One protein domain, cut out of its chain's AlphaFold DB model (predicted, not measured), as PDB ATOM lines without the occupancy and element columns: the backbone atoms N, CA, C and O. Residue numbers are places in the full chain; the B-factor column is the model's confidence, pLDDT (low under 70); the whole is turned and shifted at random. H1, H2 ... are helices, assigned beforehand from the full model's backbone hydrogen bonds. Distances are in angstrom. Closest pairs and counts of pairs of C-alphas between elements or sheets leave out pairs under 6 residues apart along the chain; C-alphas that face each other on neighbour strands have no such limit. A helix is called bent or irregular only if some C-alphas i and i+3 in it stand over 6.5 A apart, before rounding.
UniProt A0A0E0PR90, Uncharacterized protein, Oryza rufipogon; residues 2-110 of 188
ATOM      1  N   SER A   2     221.683 224.721 140.445       61.94
ATOM      2  CA  SER A   2     222.768 224.705 139.438       61.94
ATOM      3  C   SER A   2     223.964 223.774 139.754       61.94
ATOM      4  O   SER A   2     224.488 223.137 138.851       61.94
ATOM      5  N   SER A   3     224.356 223.599 141.025       61.34
ATOM      6  CA  SER A   3     225.520 222.757 141.384       61.34
ATOM      7  C   SER A   3     225.305 221.250 141.164       61.34
ATOM      8  O   SER A   3     226.244 220.540 140.817       61.34
ATOM      9  N   VAL A   4     224.076 220.759 141.347       66.12
ATOM     10  CA  VAL A   4     223.744 219.334 141.164       66.12
ATOM     11  C   VAL A   4     223.625 219.000 139.679       66.12
ATOM     12  O   VAL A   4     224.111 217.958 139.260       66.12
ATOM     13  N   VAL A   5     223.062 219.915 138.881       67.38
ATOM     14  CA  VAL A   5     222.979 219.764 137.422       67.38
ATOM     15  C   VAL A   5     224.382 219.668 136.824       67.38
ATOM     16  O   VAL A   5     224.664 218.677 136.171       67.38
ATOM     17  N   ASN A   6     225.299 220.580 137.162       65.12
ATOM     18  CA  ASN A   6     226.670 220.535 136.636       65.12
ATOM     19  C   ASN A   6     227.436 219.262 137.052       65.12
ATOM     20  O   ASN A   6     228.221 218.734 136.272       65.12
ATOM     21  N   LYS A   7     227.207 218.735 138.265       65.50
ATOM     22  CA  LYS A   7     227.802 217.455 138.697       65.50
ATOM     23  C   LYS A   7     227.265 216.267 137.897       65.50
ATOM     24  O   LYS A   7     228.039 215.376 137.568       65.50
ATOM     25  N   LEU A   8     225.969 216.261 137.591       66.50
ATOM     26  CA  LEU A   8     225.336 215.213 136.787       66.50
ATOM     27  C   LEU A   8     225.779 215.281 135.320       66.50
ATOM     28  O   LEU A   8     226.035 214.241 134.727       66.50
ATOM     29  N   THR A   9     225.934 216.483 134.756       69.00
ATOM     30  CA  THR A   9     226.434 216.666 133.384       69.00
ATOM     31  C   THR A   9     227.880 216.184 133.250       69.00
ATOM     32  O   THR A   9     228.173 215.379 132.374       69.00
ATOM     33  N   ASN A  10     228.757 216.562 134.185       65.62
ATOM     34  CA  ASN A  10     230.160 216.135 134.164       65.62
ATOM     35  C   ASN A  10     230.329 214.621 134.383       65.62
ATOM     36  O   ASN A  10     231.254 214.022 133.842       65.62
ATOM     37  N   ALA A  11     229.464 213.991 135.186       63.66
ATOM     38  CA  ALA A  11     229.489 212.542 135.380       63.66
ATOM     39  C   ALA A  11     229.068 211.793 134.104       63.66
ATOM     40  O   ALA A  11     229.748 210.852 133.706       63.66
ATOM     41  N   ALA A  12     228.015 212.264 133.429       65.75
ATOM     42  CA  ALA A  12     227.530 211.672 132.183       65.75
ATOM     43  C   ALA A  12     228.537 211.810 131.023       65.75
ATOM     44  O   ALA A  12     228.726 210.874 130.251       65.75
ATOM     45  N   GLU A  13     229.226 212.950 130.915       65.75
ATOM     46  CA  GLU A  13     230.281 213.152 129.909       65.75
ATOM     47  C   GLU A  13     231.498 212.243 130.157       65.75
ATOM     48  O   GLU A  13     232.081 211.707 129.214       65.75
ATOM     49  N   ARG A  14     231.850 212.008 131.428       62.81
ATOM     50  CA  ARG A  14     232.959 211.124 131.816       62.81
ATOM     51  C   ARG A  14     232.654 209.651 131.524       62.81
ATOM     52  O   ARG A  14     233.513 208.959 130.993       62.81
ATOM     53  N   GLU A  15     231.428 209.201 131.788       63.75
ATOM     54  CA  GLU A  15     230.972 207.841 131.451       63.75
ATOM     55  C   GLU A  15     230.928 207.606 129.931       63.75
ATOM     56  O   GLU A  15     231.310 206.537 129.453       63.75
ATOM     57  N   SER A  16     230.531 208.620 129.149       66.69
ATOM     58  CA  SER A  16     230.574 208.552 127.683       66.69
ATOM     59  C   SER A  16     232.006 208.435 127.146       66.69
ATOM     60  O   SER A  16     232.238 207.707 126.182       66.69
ATOM     61  N   SER A  17     232.966 209.126 127.768       74.62
ATOM     62  CA  SER A  17     234.383 209.074 127.387       74.62
ATOM     63  C   SER A  17     235.034 207.735 127.755       74.62
ATOM     64  O   SER A  17     235.767 207.166 126.948       74.62
ATOM     65  N   GLU A  18     234.724 207.176 128.928       77.81
ATOM     66  CA  GLU A  18     235.224 205.861 129.355       77.81
ATOM     67  C   GLU A  18     234.750 204.738 128.416       77.81
ATOM     68  O   GLU A  18     235.544 203.884 128.012       77.81
ATOM     69  N   ALA A  19     233.487 204.774 127.980       78.31
ATOM     70  CA  ALA A  19     232.957 203.806 127.021       78.31
ATOM     71  C   ALA A  19     233.680 203.861 125.662       78.31
ATOM     72  O   ALA A  19     233.982 202.816 125.082       78.31
ATOM     73  N   GLU A  20     234.004 205.059 125.170       86.00
ATOM     74  CA  GLU A  20     234.757 205.247 123.924       86.00
ATOM     75  C   GLU A  20     236.192 204.708 124.040       86.00
ATOM     76  O   GLU A  20     236.660 203.987 123.154       86.00
ATOM     77  N   THR A  21     236.865 204.957 125.169       83.56
ATOM     78  CA  THR A  21     238.211 204.413 125.419       83.56
ATOM     79  C   THR A  21     238.225 202.887 125.496       83.56
ATOM     80  O   THR A  21     239.120 202.257 124.938       83.56
ATOM     81  N   LEU A  22     237.206 202.263 126.098       86.31
ATOM     82  CA  LEU A  22     237.093 200.806 126.169       86.31
ATOM     83  C   LEU A  22     236.891 200.174 124.783       86.31
ATOM     84  O   LEU A  22     237.430 199.103 124.503       86.31
ATOM     85  N   ILE A  23     236.141 200.836 123.899       90.06
ATOM     86  CA  ILE A  23     235.984 200.399 122.505       90.06
ATOM     87  C   ILE A  23     237.328 200.477 121.773       90.06
ATOM     88  O   ILE A  23     237.708 199.513 121.106       90.06
ATOM     89  N   ALA A  24     238.071 201.574 121.935       89.44
ATOM     90  CA  ALA A  24     239.386 201.742 121.320       89.44
ATOM     91  C   ALA A  24     240.402 200.693 121.812       89.44
ATOM     92  O   ALA A  24     241.119 200.108 121.004       89.44
ATOM     93  N   VAL A  25     240.423 200.389 123.115       90.38
ATOM     94  CA  VAL A  25     241.297 199.348 123.690       90.38
ATOM     95  C   VAL A  25     240.974 197.970 123.112       90.38
ATOM     96  O   VAL A  25     241.888 197.239 122.748       90.38
ATOM     97  N   LYS A  26     239.692 197.626 122.947       91.62
ATOM     98  CA  LYS A  26     239.292 196.353 122.320       91.62
ATOM     99  C   LYS A  26     239.689 196.262 120.850       91.62
ATOM    100  O   LYS A  26     240.081 195.196 120.386       91.62
ATOM    101  N   GLN A  27     239.583 197.364 120.108       93.81
ATOM    102  CA  GLN A  27     240.059 197.414 118.723       93.81
ATOM    103  C   GLN A  27     241.575 197.224 118.653       93.81
ATOM    104  O   GLN A  27     242.063 196.502 117.787       93.81
ATOM    105  N   LEU A  28     242.309 197.830 119.588       93.00
ATOM    106  CA  LEU A  28     243.752 197.668 119.690       93.00
ATOM    107  C   LEU A  28     244.145 196.232 120.062       93.00
ATOM    108  O   LEU A  28     245.075 195.694 119.471       93.00
ATOM    109  N   GLU A  29     243.413 195.587 120.975       92.12
ATOM    110  CA  GLU A  29     243.616 194.175 121.322       92.12
ATOM    111  C   GLU A  29     243.404 193.262 120.107       92.12
ATOM    112  O   GLU A  29     244.230 192.397 119.826       92.12
ATOM    113  N   ALA A  30     242.328 193.485 119.345       93.25
ATOM    114  CA  ALA A  30     242.060 192.730 118.125       93.25
ATOM    115  C   ALA A  30     243.177 192.908 117.083       93.25
ATOM    116  O   ALA A  30     243.634 191.927 116.499       93.25
ATOM    117  N   ALA A  31     243.659 194.139 116.896       94.00
ATOM    118  CA  ALA A  31     244.781 194.421 116.004       94.00
ATOM    119  C   ALA A  31     246.091 193.768 116.487       94.00
ATOM    120  O   ALA A  31     246.872 193.280 115.674       94.00
ATOM    121  N   ALA A  32     246.330 193.720 117.802       91.81
ATOM    122  CA  ALA A  32     247.488 193.038 118.374       91.81
ATOM    123  C   ALA A  32     247.424 191.518 118.150       91.81
ATOM    124  O   ALA A  32     248.428 190.918 117.771       91.81
ATOM    125  N   LEU A  33     246.249 190.901 118.321       91.62
ATOM    126  CA  LEU A  33     246.029 189.481 118.023       91.62
ATOM    127  C   LEU A  33     246.287 189.164 116.544       91.62
ATOM    128  O   LEU A  33     246.958 188.182 116.233       91.62
ATOM    129  N   GLU A  34     245.797 190.012 115.635       93.06
ATOM    130  CA  GLU A  34     246.038 189.868 114.195       93.06
ATOM    131  C   GLU A  34     247.527 190.002 113.850       93.06
ATOM    132  O   GLU A  34     248.059 189.207 113.073       93.06
ATOM    133  N   LEU A  35     248.223 190.963 114.467       92.25
ATOM    134  CA  LEU A  35     249.659 191.147 114.285       92.25
ATOM    135  C   LEU A  35     250.441 189.905 114.717       92.25
ATOM    136  O   LEU A  35     251.287 189.430 113.965       92.25
ATOM    137  N   VAL A  36     250.151 189.367 115.905       90.69
ATOM    138  CA  VAL A  36     250.824 188.167 116.419       90.69
ATOM    139  C   VAL A  36     250.572 186.973 115.501       90.69
ATOM    140  O   VAL A  36     251.529 186.313 115.102       90.69
ATOM    141  N   ALA A  37     249.324 186.746 115.086       89.75
ATOM    142  CA  ALA A  37     248.993 185.681 114.141       89.75
ATOM    143  C   ALA A  37     249.753 185.832 112.809       89.75
ATOM    144  O   ALA A  37     250.310 184.867 112.286       89.75
ATOM    145  N   SER A  38     249.842 187.056 112.280       91.50
ATOM    146  CA  SER A  38     250.597 187.333 111.055       91.50
ATOM    147  C   SER A  38     252.104 187.122 111.237       91.50
ATOM    148  O   SER A  38     252.761 186.587 110.341       91.50
ATOM    149  N   CYS A  39     252.665 187.494 112.391       88.94
ATOM    150  CA  CYS A  39     254.062 187.230 112.723       88.94
ATOM    151  C   CYS A  39     254.346 185.723 112.771       88.94
ATOM    152  O   CYS A  39     255.325 185.277 112.171       88.94
ATOM    153  N   GLU A  40     253.481 184.937 113.413       87.44
ATOM    154  CA  GLU A  40     253.592 183.475 113.443       87.44
ATOM    155  C   GLU A  40     253.538 182.877 112.028       87.44
ATOM    156  O   GLU A  40     254.414 182.089 111.657       87.44
ATOM    157  N   ASP A  41     252.593 183.310 111.189       88.88
ATOM    158  CA  ASP A  41     252.535 182.885 109.788       88.88
ATOM    159  C   ASP A  41     253.839 183.244 109.043       88.88
ATOM    160  O   ASP A  41     254.419 182.390 108.367       88.88
ATOM    161  N   CYS A  42     254.371 184.462 109.214       90.88
ATOM    162  CA  CYS A  42     255.648 184.880 108.617       90.88
ATOM    163  C   CYS A  42     256.819 183.986 109.042       90.88
ATOM    164  O   CYS A  42     257.651 183.624 108.204       90.88
ATOM    165  N   THR A  43     256.890 183.602 110.320       89.25
ATOM    166  CA  THR A  43     257.928 182.676 110.800       89.25
ATOM    167  C   THR A  43     257.787 181.295 110.167       89.25
ATOM    168  O   THR A  43     258.781 180.738 109.697       89.25
ATOM    169  N   CYS A  44     256.558 180.786 110.029       89.31
ATOM    170  CA  CYS A  44     256.288 179.523 109.345       89.31
ATOM    171  C   CYS A  44     256.726 179.571 107.873       89.31
ATOM    172  O   CYS A  44     257.354 178.629 107.383       89.31
ATOM    173  N   TYR A  45     256.446 180.675 107.172       91.94
ATOM    174  CA  TYR A  45     256.902 180.880 105.794       91.94
ATOM    175  C   TYR A  45     258.427 180.927 105.694       91.94
ATOM    176  O   TYR A  45     259.005 180.249 104.840       91.94
ATOM    177  N   ALA A  46     259.094 181.687 106.564       93.50
ATOM    178  CA  ALA A  46     260.553 181.775 106.583       93.50
ATOM    179  C   ALA A  46     261.199 180.399 106.819       93.50
ATOM    180  O   ALA A  46     262.169 180.032 106.148       93.50
ATOM    181  N   ASP A  47     260.628 179.612 107.728       91.94
ATOM    182  CA  ASP A  47     261.089 178.263 108.035       91.94
ATOM    183  C   ASP A  47     260.859 177.280 106.893       91.94
ATOM    184  O   ASP A  47     261.752 176.488 106.579       91.94
ATOM    185  N   ALA A  48     259.707 177.356 106.228       92.44
ATOM    186  CA  ALA A  48     259.421 176.555 105.049       92.44
ATOM    187  C   ALA A  48     260.402 176.866 103.911       92.44
ATOM    188  O   ALA A  48     261.020 175.951 103.366       92.44
ATOM    189  N   ILE A  49     260.634 178.149 103.607       92.88
ATOM    190  CA  ILE A  49     261.582 178.581 102.567       92.88
ATOM    191  C   ILE A  49     262.994 178.064 102.865       92.88
ATOM    192  O   ILE A  49     263.680 177.592 101.959       92.88
ATOM    193  N   ARG A  50     263.427 178.072 104.133       93.44
ATOM    194  CA  ARG A  50     264.744 177.546 104.529       93.44
ATOM    195  C   ARG A  50     264.889 176.041 104.282       93.44
ATOM    196  O   ARG A  50     266.006 175.569 104.077       93.44
ATOM    197  N   LYS A  51     263.787 175.288 104.288       92.00
ATOM    198  CA  LYS A  51     263.762 173.835 104.049       92.00
ATOM    199  C   LYS A  51     263.673 173.461 102.565       92.00
ATOM    200  O   LYS A  51     264.080 172.356 102.203       92.00
ATOM    201  N   VAL A  52     263.233 174.379 101.697       92.38
ATOM    202  CA  VAL A  52     263.112 174.155 100.241       92.38
ATOM    203  C   VAL A  52     264.393 173.595  99.602       92.38
ATOM    204  O   VAL A  52     264.275 172.617  98.863       92.38
ATOM    205  N   PRO A  53     265.614 174.103  99.881       90.06
ATOM    206  CA  PRO A  53     266.835 173.559  99.281       90.06
ATOM    207  C   PRO A  53     267.094 172.087  99.623       90.06
ATOM    208  O   PRO A  53     267.655 171.367  98.805       90.06
ATOM    209  N   GLY A  54     266.684 171.630 100.813       88.69
ATOM    210  CA  GLY A  54     266.824 170.230 101.226       88.69
ATOM    211  C   GLY A  54     265.786 169.308 100.583       88.69
ATOM    212  O   GLY A  54     266.068 168.137 100.335       88.69
ATOM    213  N   ALA A  55     264.595 169.833 100.287       84.88
ATOM    214  CA  ALA A  55     263.533 169.107  99.591       84.88
ATOM    215  C   ALA A  55     263.699 169.118  98.059       84.88
ATOM    216  O   ALA A  55     263.142 168.262  97.369       84.88
ATOM    217  N   TYR A  56     264.452 170.076  97.519       89.12
ATOM    218  CA  TYR A  56     264.672 170.227  96.086       89.12
ATOM    219  C   TYR A  56     265.545 169.100  95.515       89.12
ATOM    220  O   TYR A  56     266.617 168.791  96.032       89.12
ATOM    221  N   GLN A  57     265.096 168.512  94.403       86.00
ATOM    222  CA  GLN A  57     265.857 167.540  93.620       86.00
ATOM    223  C   GLN A  57     266.055 168.087  92.200       86.00
ATOM    224  O   GLN A  57     265.076 168.196  91.455       86.00
ATOM    225  N   PRO A  58     267.292 168.444  91.807       86.44
ATOM    226  CA  PRO A  58     267.579 168.913  90.459       86.44
ATOM    227  C   PRO A  58     267.172 167.866  89.418       86.44
ATOM    228  O   PRO A  58     267.570 166.705  89.499       86.44
ATOM    229  N   SER A  59     266.393 168.271  88.416       84.69
ATOM    230  CA  SER A  59     266.002 167.403  87.305       84.69
ATOM    231  C   SER A  59     265.981 168.178  85.989       84.69
ATOM    232  O   SER A  59     265.995 169.406  85.981       84.69
ATOM    233  N   ASN A  60     265.906 167.458  84.869       83.56
ATOM    234  CA  ASN A  60     265.773 168.065  83.541       83.56
ATOM    235  C   ASN A  60     264.368 168.644  83.269       83.56
ATOM    236  O   ASN A  60     264.135 169.170  82.184       83.56
ATOM    237  N   GLN A  61     263.420 168.525  84.209       85.00
ATOM    238  CA  GLN A  61     262.076 169.092  84.089       85.00
ATOM    239  C   GLN A  61     261.946 170.414  84.854       85.00
ATOM    240  O   GLN A  61     262.586 170.623  85.886       85.00
ATOM    241  N   MET A  62     261.076 171.302  84.361       83.06
ATOM    242  CA  MET A  62     260.752 172.555  85.039       83.06
ATOM    243  C   MET A  62     260.111 172.251  86.395       83.06
ATOM    244  O   MET A  62     259.096 171.562  86.473       83.06
ATOM    245  N   THR A  63     260.731 172.742  87.464       85.06
ATOM    246  CA  THR A  63     260.219 172.564  88.825       85.06
ATOM    247  C   THR A  63     259.171 173.630  89.121       85.06
ATOM    248  O   THR A  63     259.401 174.815  88.889       85.06
ATOM    249  N   ASP A  64     258.029 173.201  89.650       91.38
ATOM    250  CA  ASP A  64     256.965 174.074  90.138       91.38
ATOM    251  C   ASP A  64     257.290 174.501  91.582       91.38
ATOM    252  O   ASP A  64     256.957 173.812  92.551       91.38
ATOM    253  N   PHE A  65     258.048 175.594  91.723       89.62
ATOM    254  CA  PHE A  65     258.508 176.086  93.027       89.62
ATOM    255  C   PHE A  65     257.361 176.553  93.925       89.62
ATOM    256  O   PHE A  65     257.483 176.451  95.142       89.62
ATOM    257  N   GLU A  66     256.252 177.012  93.345       92.00
ATOM    258  CA  GLU A  66     255.066 177.429  94.095       92.00
ATOM    259  C   GLU A  66     254.495 176.243  94.881       92.00
ATOM    260  O   GLU A  66     254.388 176.308  96.106       92.00
ATOM    261  N   LYS A  67     254.286 175.102  94.211       91.56
ATOM    262  CA  LYS A  67     253.837 173.869  94.877       91.56
ATOM    263  C   LYS A  67     254.840 173.315  95.876       91.56
ATOM    264  O   LYS A  67     254.440 172.745  96.889       91.56
ATOM    265  N   LEU A  68     256.138 173.436  95.596       91.62
ATOM    266  CA  LEU A  68     257.177 172.956  96.508       91.62
ATOM    267  C   LEU A  68     257.185 173.757  97.816       91.62
ATOM    268  O   LEU A  68     257.258 173.168  98.893       91.62
ATOM    269  N   ILE A  69     257.086 175.085  97.721       91.88
ATOM    270  CA  ILE A  69     257.012 175.977  98.882       91.88
ATOM    271  C   ILE A  69     255.716 175.723  99.650       91.88
ATOM    272  O   ILE A  69     255.766 175.532 100.861       91.88
ATOM    273  N   GLU A  70     254.573 175.648  98.965       92.50
ATOM    274  CA  GLU A  70     253.278 175.381  99.597       92.50
ATOM    275  C   GLU A  70     253.271 174.033 100.338       92.50
ATOM    276  O   GLU A  70     252.814 173.940 101.479       92.50
ATOM    277  N   ALA A  71     253.844 172.986  99.736       91.69
ATOM    278  CA  ALA A  71     253.985 171.686 100.383       91.69
ATOM    279  C   ALA A  71     254.829 171.764 101.664       91.69
ATOM    280  O   ALA A  71     254.510 171.100 102.649       91.69
ATOM    281  N   GLU A  72     255.895 172.564 101.671       92.12
ATOM    282  CA  GLU A  72     256.759 172.717 102.840       92.12
ATOM    283  C   GLU A  72     256.118 173.596 103.927       92.12
ATOM    284  O   GLU A  72     256.214 173.265 105.108       92.12
ATOM    285  N   VAL A  73     255.381 174.644 103.544       90.88
ATOM    286  CA  VAL A  73     254.564 175.462 104.460       90.88
ATOM    287  C   VAL A  73     253.514 174.598 105.152       90.88
ATOM    288  O   VAL A  73     253.385 174.659 106.372       90.88
ATOM    289  N   ASN A  74     252.816 173.737 104.409       90.44
ATOM    290  CA  ASN A  74     251.816 172.830 104.974       90.44
ATOM    291  C   ASN A  74     252.419 171.835 105.976       90.44
ATOM    292  O   ASN A  74     251.785 171.523 106.984       90.44
ATOM    293  N   LYS A  75     253.654 171.368 105.746       89.94
ATOM    294  CA  LYS A  75     254.370 170.542 106.731       89.94
ATOM    295  C   LYS A  75     254.673 171.339 107.994       89.94
ATOM    296  O   LYS A  75     254.318 170.888 109.072       89.94
ATOM    297  N   VAL A  76     255.278 172.522 107.861       87.50
ATOM    298  CA  VAL A  76     255.636 173.378 109.007       87.50
ATOM    299  C   VAL A  76     254.399 173.758 109.822       87.50
ATOM    300  O   VAL A  76     254.396 173.586 111.035       87.50
ATOM    301  N   LYS A  77     253.318 174.186 109.163       81.81
ATOM    302  CA  LYS A  77     252.069 174.586 109.822       81.81
ATOM    303  C   LYS A  77     251.375 173.420 110.529       81.81
ATOM    304  O   LYS A  77     250.788 173.621 111.582       81.81
ATOM    305  N   GLY A  78     251.504 172.194 110.012       75.94
ATOM    306  CA  GLY A  78     251.031 170.984 110.692       75.94
ATOM    307  C   GLY A  78     251.784 170.651 111.988       75.94
ATOM    308  O   GLY A  78     251.290 169.861 112.790       75.94
ATOM    309  N   ASN A  79     252.962 171.242 112.206       68.62
ATOM    310  CA  ASN A  79     253.759 171.081 113.421       68.62
ATOM    311  C   ASN A  79     253.580 172.228 114.431       68.62
ATOM    312  O   ASN A  79     253.942 172.050 115.593       68.62
ATOM    313  N   SER A  80     253.034 173.372 114.015       66.44
ATOM    314  CA  SER A  80     252.844 174.541 114.875       66.44
ATOM    315  C   SER A  80     251.483 174.487 115.567       66.44
ATOM    316  O   SER A  80     250.437 174.516 114.925       66.44
ATOM    317  N   SER A  81     251.491 174.414 116.896       58.84
ATOM    318  CA  SER A  81     250.290 174.505 117.730       58.84
ATOM    319  C   SER A  81     250.550 175.505 118.852       58.84
ATOM    320  O   SER A  81     250.667 175.146 120.018       58.84
ATOM    321  N   THR A  82     250.720 176.771 118.485       61.47
ATOM    322  CA  THR A  82     250.751 177.876 119.443       61.47
ATOM    323  C   THR A  82     249.388 178.549 119.445       61.47
ATOM    324  O   THR A  82     248.821 178.880 118.407       61.47
ATOM    325  N   SER A  83     248.800 178.669 120.632       69.06
ATOM    326  CA  SER A  83     247.565 179.422 120.823       69.06
ATOM    327  C   SER A  83     247.911 180.911 120.854       69.06
ATOM    328  O   SER A  83     248.552 181.365 121.800       69.06
ATOM    329  N   VAL A  84     247.465 181.664 119.844       75.81
ATOM    330  CA  VAL A  84     247.691 183.120 119.711       75.81
ATOM    331  C   VAL A  84     247.237 183.894 120.959       75.81
ATOM    332  O   VAL A  84     247.866 184.872 121.354       75.81
ATOM    333  N   GLU A  85     246.175 183.437 121.630       71.06
ATOM    334  CA  GLU A  85     245.631 184.076 122.840       71.06
ATOM    335  C   GLU A  85     246.550 183.969 124.065       71.06
ATOM    336  O   GLU A  85     246.465 184.808 124.961       71.06
ATOM    337  N   ASN A  86     247.431 182.965 124.097       71.06
ATOM    338  CA  ASN A  86     248.392 182.740 125.178       71.06
ATOM    339  C   ASN A  86     249.786 183.296 124.849       71.06
ATOM    340  O   ASN A  86     250.745 183.050 125.579       71.06
ATOM    341  N   HIS A  87     249.925 184.030 123.741       81.50
ATOM    342  CA  HIS A  87     251.203 184.597 123.343       81.50
ATOM    343  C   HIS A  87     251.664 185.660 124.357       81.50
ATOM    344  O   HIS A  87     250.889 186.538 124.742       81.50
ATOM    345  N   LEU A  88     252.947 185.634 124.744       85.06
ATOM    346  CA  LEU A  88     253.526 186.535 125.756       85.06
ATOM    347  C   LEU A  88     253.239 188.016 125.470       85.06
ATOM    348  O   LEU A  88     252.853 188.754 126.368       85.06
ATOM    349  N   LEU A  89     253.348 188.439 124.206       85.25
ATOM    350  CA  LEU A  89     253.025 189.814 123.792       85.25
ATOM    351  C   LEU A  89     251.566 190.210 124.079       85.25
ATOM    352  O   LEU A  89     251.305 191.346 124.463       85.25
ATOM    353  N   ILE A  90     250.613 189.287 123.916       88.56
ATOM    354  CA  ILE A  90     249.195 189.540 124.206       88.56
ATOM    355  C   ILE A  90     248.964 189.588 125.717       88.56
ATOM    356  O   ILE A  90     248.220 190.447 126.192       88.56
ATOM    357  N   ARG A  91     249.648 188.732 126.488       86.75
ATOM    358  CA  ARG A  91     249.641 188.797 127.957       86.75
ATOM    359  C   ARG A  91     250.172 190.145 128.450       86.75
ATOM    360  O   ARG A  91     249.474 190.821 129.195       86.75
ATOM    361  N   GLN A  92     251.336 190.575 127.962       87.62
ATOM    362  CA  GLN A  92     251.940 191.871 128.298       87.62
ATOM    363  C   GLN A  92     251.033 193.045 127.922       87.62
ATOM    364  O   GLN A  92     250.907 194.002 128.682       87.62
ATOM    365  N   PHE A  93     250.370 192.971 126.765       89.94
ATOM    366  CA  PHE A  93     249.388 193.972 126.367       89.94
ATOM    367  C   PHE A  93     248.238 194.067 127.382       89.94
ATOM    368  O   PHE A  93     247.922 195.160 127.856       89.94
ATOM    369  N   ARG A  94     247.634 192.931 127.752       89.94
ATOM    370  CA  ARG A  94     246.526 192.883 128.721       89.94
ATOM    371  C   ARG A  94     246.955 193.360 130.105       89.94
ATOM    372  O   ARG A  94     246.227 194.126 130.730       89.94
ATOM    373  N   GLU A  95     248.147 192.975 130.544       87.75
ATOM    374  CA  GLU A  95     248.732 193.416 131.808       87.75
ATOM    375  C   GLU A  95     248.964 194.933 131.824       87.75
ATOM    376  O   GLU A  95     248.581 195.615 132.774       87.75
ATOM    377  N   ALA A  96     249.523 195.496 130.749       89.31
ATOM    378  CA  ALA A  96     249.728 196.936 130.629       89.31
ATOM    379  C   ALA A  96     248.399 197.706 130.686       89.31
ATOM    380  O   ALA A  96     248.317 198.729 131.366       89.31
ATOM    381  N   VAL A  97     247.352 197.200 130.024       89.62
ATOM    382  CA  VAL A  97     245.991 197.762 130.092       89.62
ATOM    383  C   VAL A  97     245.421 197.657 131.512       89.62
ATOM    384  O   VAL A  97     244.843 198.620 132.018       89.62
ATOM    385  N   TRP A  98     245.604 196.517 132.179       88.25
ATOM    386  CA  TRP A  98     245.138 196.278 133.547       88.25
ATOM    387  C   TRP A  98     245.793 197.225 134.565       88.25
ATOM    388  O   TRP A  98     245.099 197.860 135.370       88.25
ATOM    389  N   ASN A  99     247.115 197.392 134.468       88.12
ATOM    390  CA  ASN A  99     247.932 198.206 135.368       88.12
ATOM    391  C   ASN A  99     247.538 199.693 135.400       88.12
ATOM    392  O   ASN A  99     247.808 200.362 136.394       88.12
ATOM    393  N   VAL A 100     246.851 200.214 134.375       88.81
ATOM    394  CA  VAL A 100     246.368 201.611 134.350       88.81
ATOM    395  C   VAL A 100     245.429 201.917 135.522       88.81
ATOM    396  O   VAL A 100     245.469 203.016 136.076       88.81
ATOM    397  N   HIS A 101     244.593 200.952 135.912       80.94
ATOM    398  CA  HIS A 101     243.580 201.136 136.958       80.94
ATOM    399  C   HIS A 101     243.765 200.216 138.169       80.94
ATOM    400  O   HIS A 101     243.171 200.471 139.214       80.94
ATOM    401  N   HIS A 102     244.603 199.187 138.045       81.12
ATOM    402  CA  HIS A 102     244.748 198.121 139.038       81.12
ATOM    403  C   HIS A 102     246.222 197.845 139.373       81.12
ATOM    404  O   HIS A 102     246.593 196.713 139.671       81.12
ATOM    405  N   ALA A 103     247.079 198.870 139.309       82.44
ATOM    406  CA  ALA A 103     248.506 198.744 139.600       82.44
ATOM    407  C   ALA A 103     248.760 198.023 140.938       82.44
ATOM    408  O   ALA A 103     248.238 198.415 141.983       82.44
ATOM    409  N   GLY A 104     249.585 196.973 140.896       75.62
ATOM    410  CA  GLY A 104     249.916 196.148 142.062       75.62
ATOM    411  C   GLY A 104     248.882 195.067 142.404       75.62
ATOM    412  O   GLY A 104     249.098 194.321 143.356       75.62
ATOM    413  N   GLN A 105     247.782 194.957 141.651       78.69
ATOM    414  CA  GLN A 105     246.854 193.828 141.725       78.69
ATOM    415  C   GLN A 105     247.135 192.853 140.570       78.69
ATOM    416  O   GLN A 105     247.296 193.309 139.436       78.69
ATOM    417  N   PRO A 106     247.159 191.532 140.818       76.00
ATOM    418  CA  PRO A 106     247.311 190.547 139.752       76.00
ATOM    419  C   PRO A 106     246.126 190.615 138.782       76.00
ATOM    420  O   PRO A 106     245.008 190.967 139.170       76.00
ATOM    421  N   MET A 107     246.376 190.291 137.513       75.81
ATOM    422  CA  MET A 107     245.331 190.264 136.494       75.81
ATOM    423  C   MET A 107     244.301 189.161 136.827       75.81
ATOM    424  O   MET A 107     244.679 188.088 137.301       75.81
ATOM    425  N   PRO A 108     242.993 189.374 136.598       74.62
ATOM    426  CA  PRO A 108     241.989 188.342 136.837       74.62
ATOM    427  C   PRO A 108     242.284 187.095 135.995       74.62
ATOM    428  O   PRO A 108     242.477 187.204 134.785       74.62
ATOM    429  N   GLY A 109     242.309 185.917 136.623       70.06
ATOM    430  CA  GLY A 109     242.681 184.661 135.959       70.06
ATOM    431  C   GLY A 109     244.181 184.330 135.955       70.06
ATOM    432  O   GLY A 109     244.518 183.200 135.620       70.06
ATOM    433  N   ASP A 110     245.053 185.244 136.400       63.09
ATOM    434  CA  ASP A 110     246.485 184.976 136.668       63.09
ATOM    435  C   ASP A 110     246.709 184.353 138.068       63.09
ATOM    436  O   ASP A 110     247.830 184.082 138.487       63.09
TER     437      ASP A 110
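Overview. This is residues 2 to 110 of the 188 residues of an uncharacterized protein of Oryza rufipogon (UniProt A0A0E0PR90). One very long helix, H1, makes the long axis, and the rest of the printed part folds back beside it: H2 crosses H1 near its last residues, and H3 packs side by side on its middle. Residues 2 to 24 of H1 stick out as a bare arm. The 109 printed residues, with three named helices in the order H1, H2, H3 and no named strand, are all helix in class and extended, with a radius of gyration of the C-alphas of 24.3 A and spans of 90 by 28 by 15 A.

Along the chain. H1, residues 2 to 55, runs 79.6 A from C-alpha 2 at (222.768, 224.705, 139.438); it is only just irregular, with C-alphas 50 and 53 6.9 A apart. H2 is residues 65 to 79, 21.5 A. H3, residues 88 to 102, 19.7 A, ends at (244.748, 198.121, 139.038).

Arrangement. H1 touches H2 with residues 44 to 52 alone, at a steep tilt of 62 degrees, opposite ways; the closest C-alphas, of Ala 48 and Val 73, are 5.0 A apart. Residues 29 to 36 of H1 touch residues 89 to 93 of H3, at a shallow tilt of 13 degrees, opposite ways; the closest C-alphas, of Leu 33 and Ile 90, are 6.9 A apart. H2 and H3 are apart. Every O i to N i+4 pair is within hydrogen-bond range in H2, 48 of 50 in H1 and 9 of 11 in H3.

Size, cuts and confidence. The C-alphas farthest apart, of Ser 2 and Asn 60, are 90.5 A apart. The printed part has no cut, and both links are short. The pLDDT is under 70 at residues 2 to 16, 79 to 83 and 110.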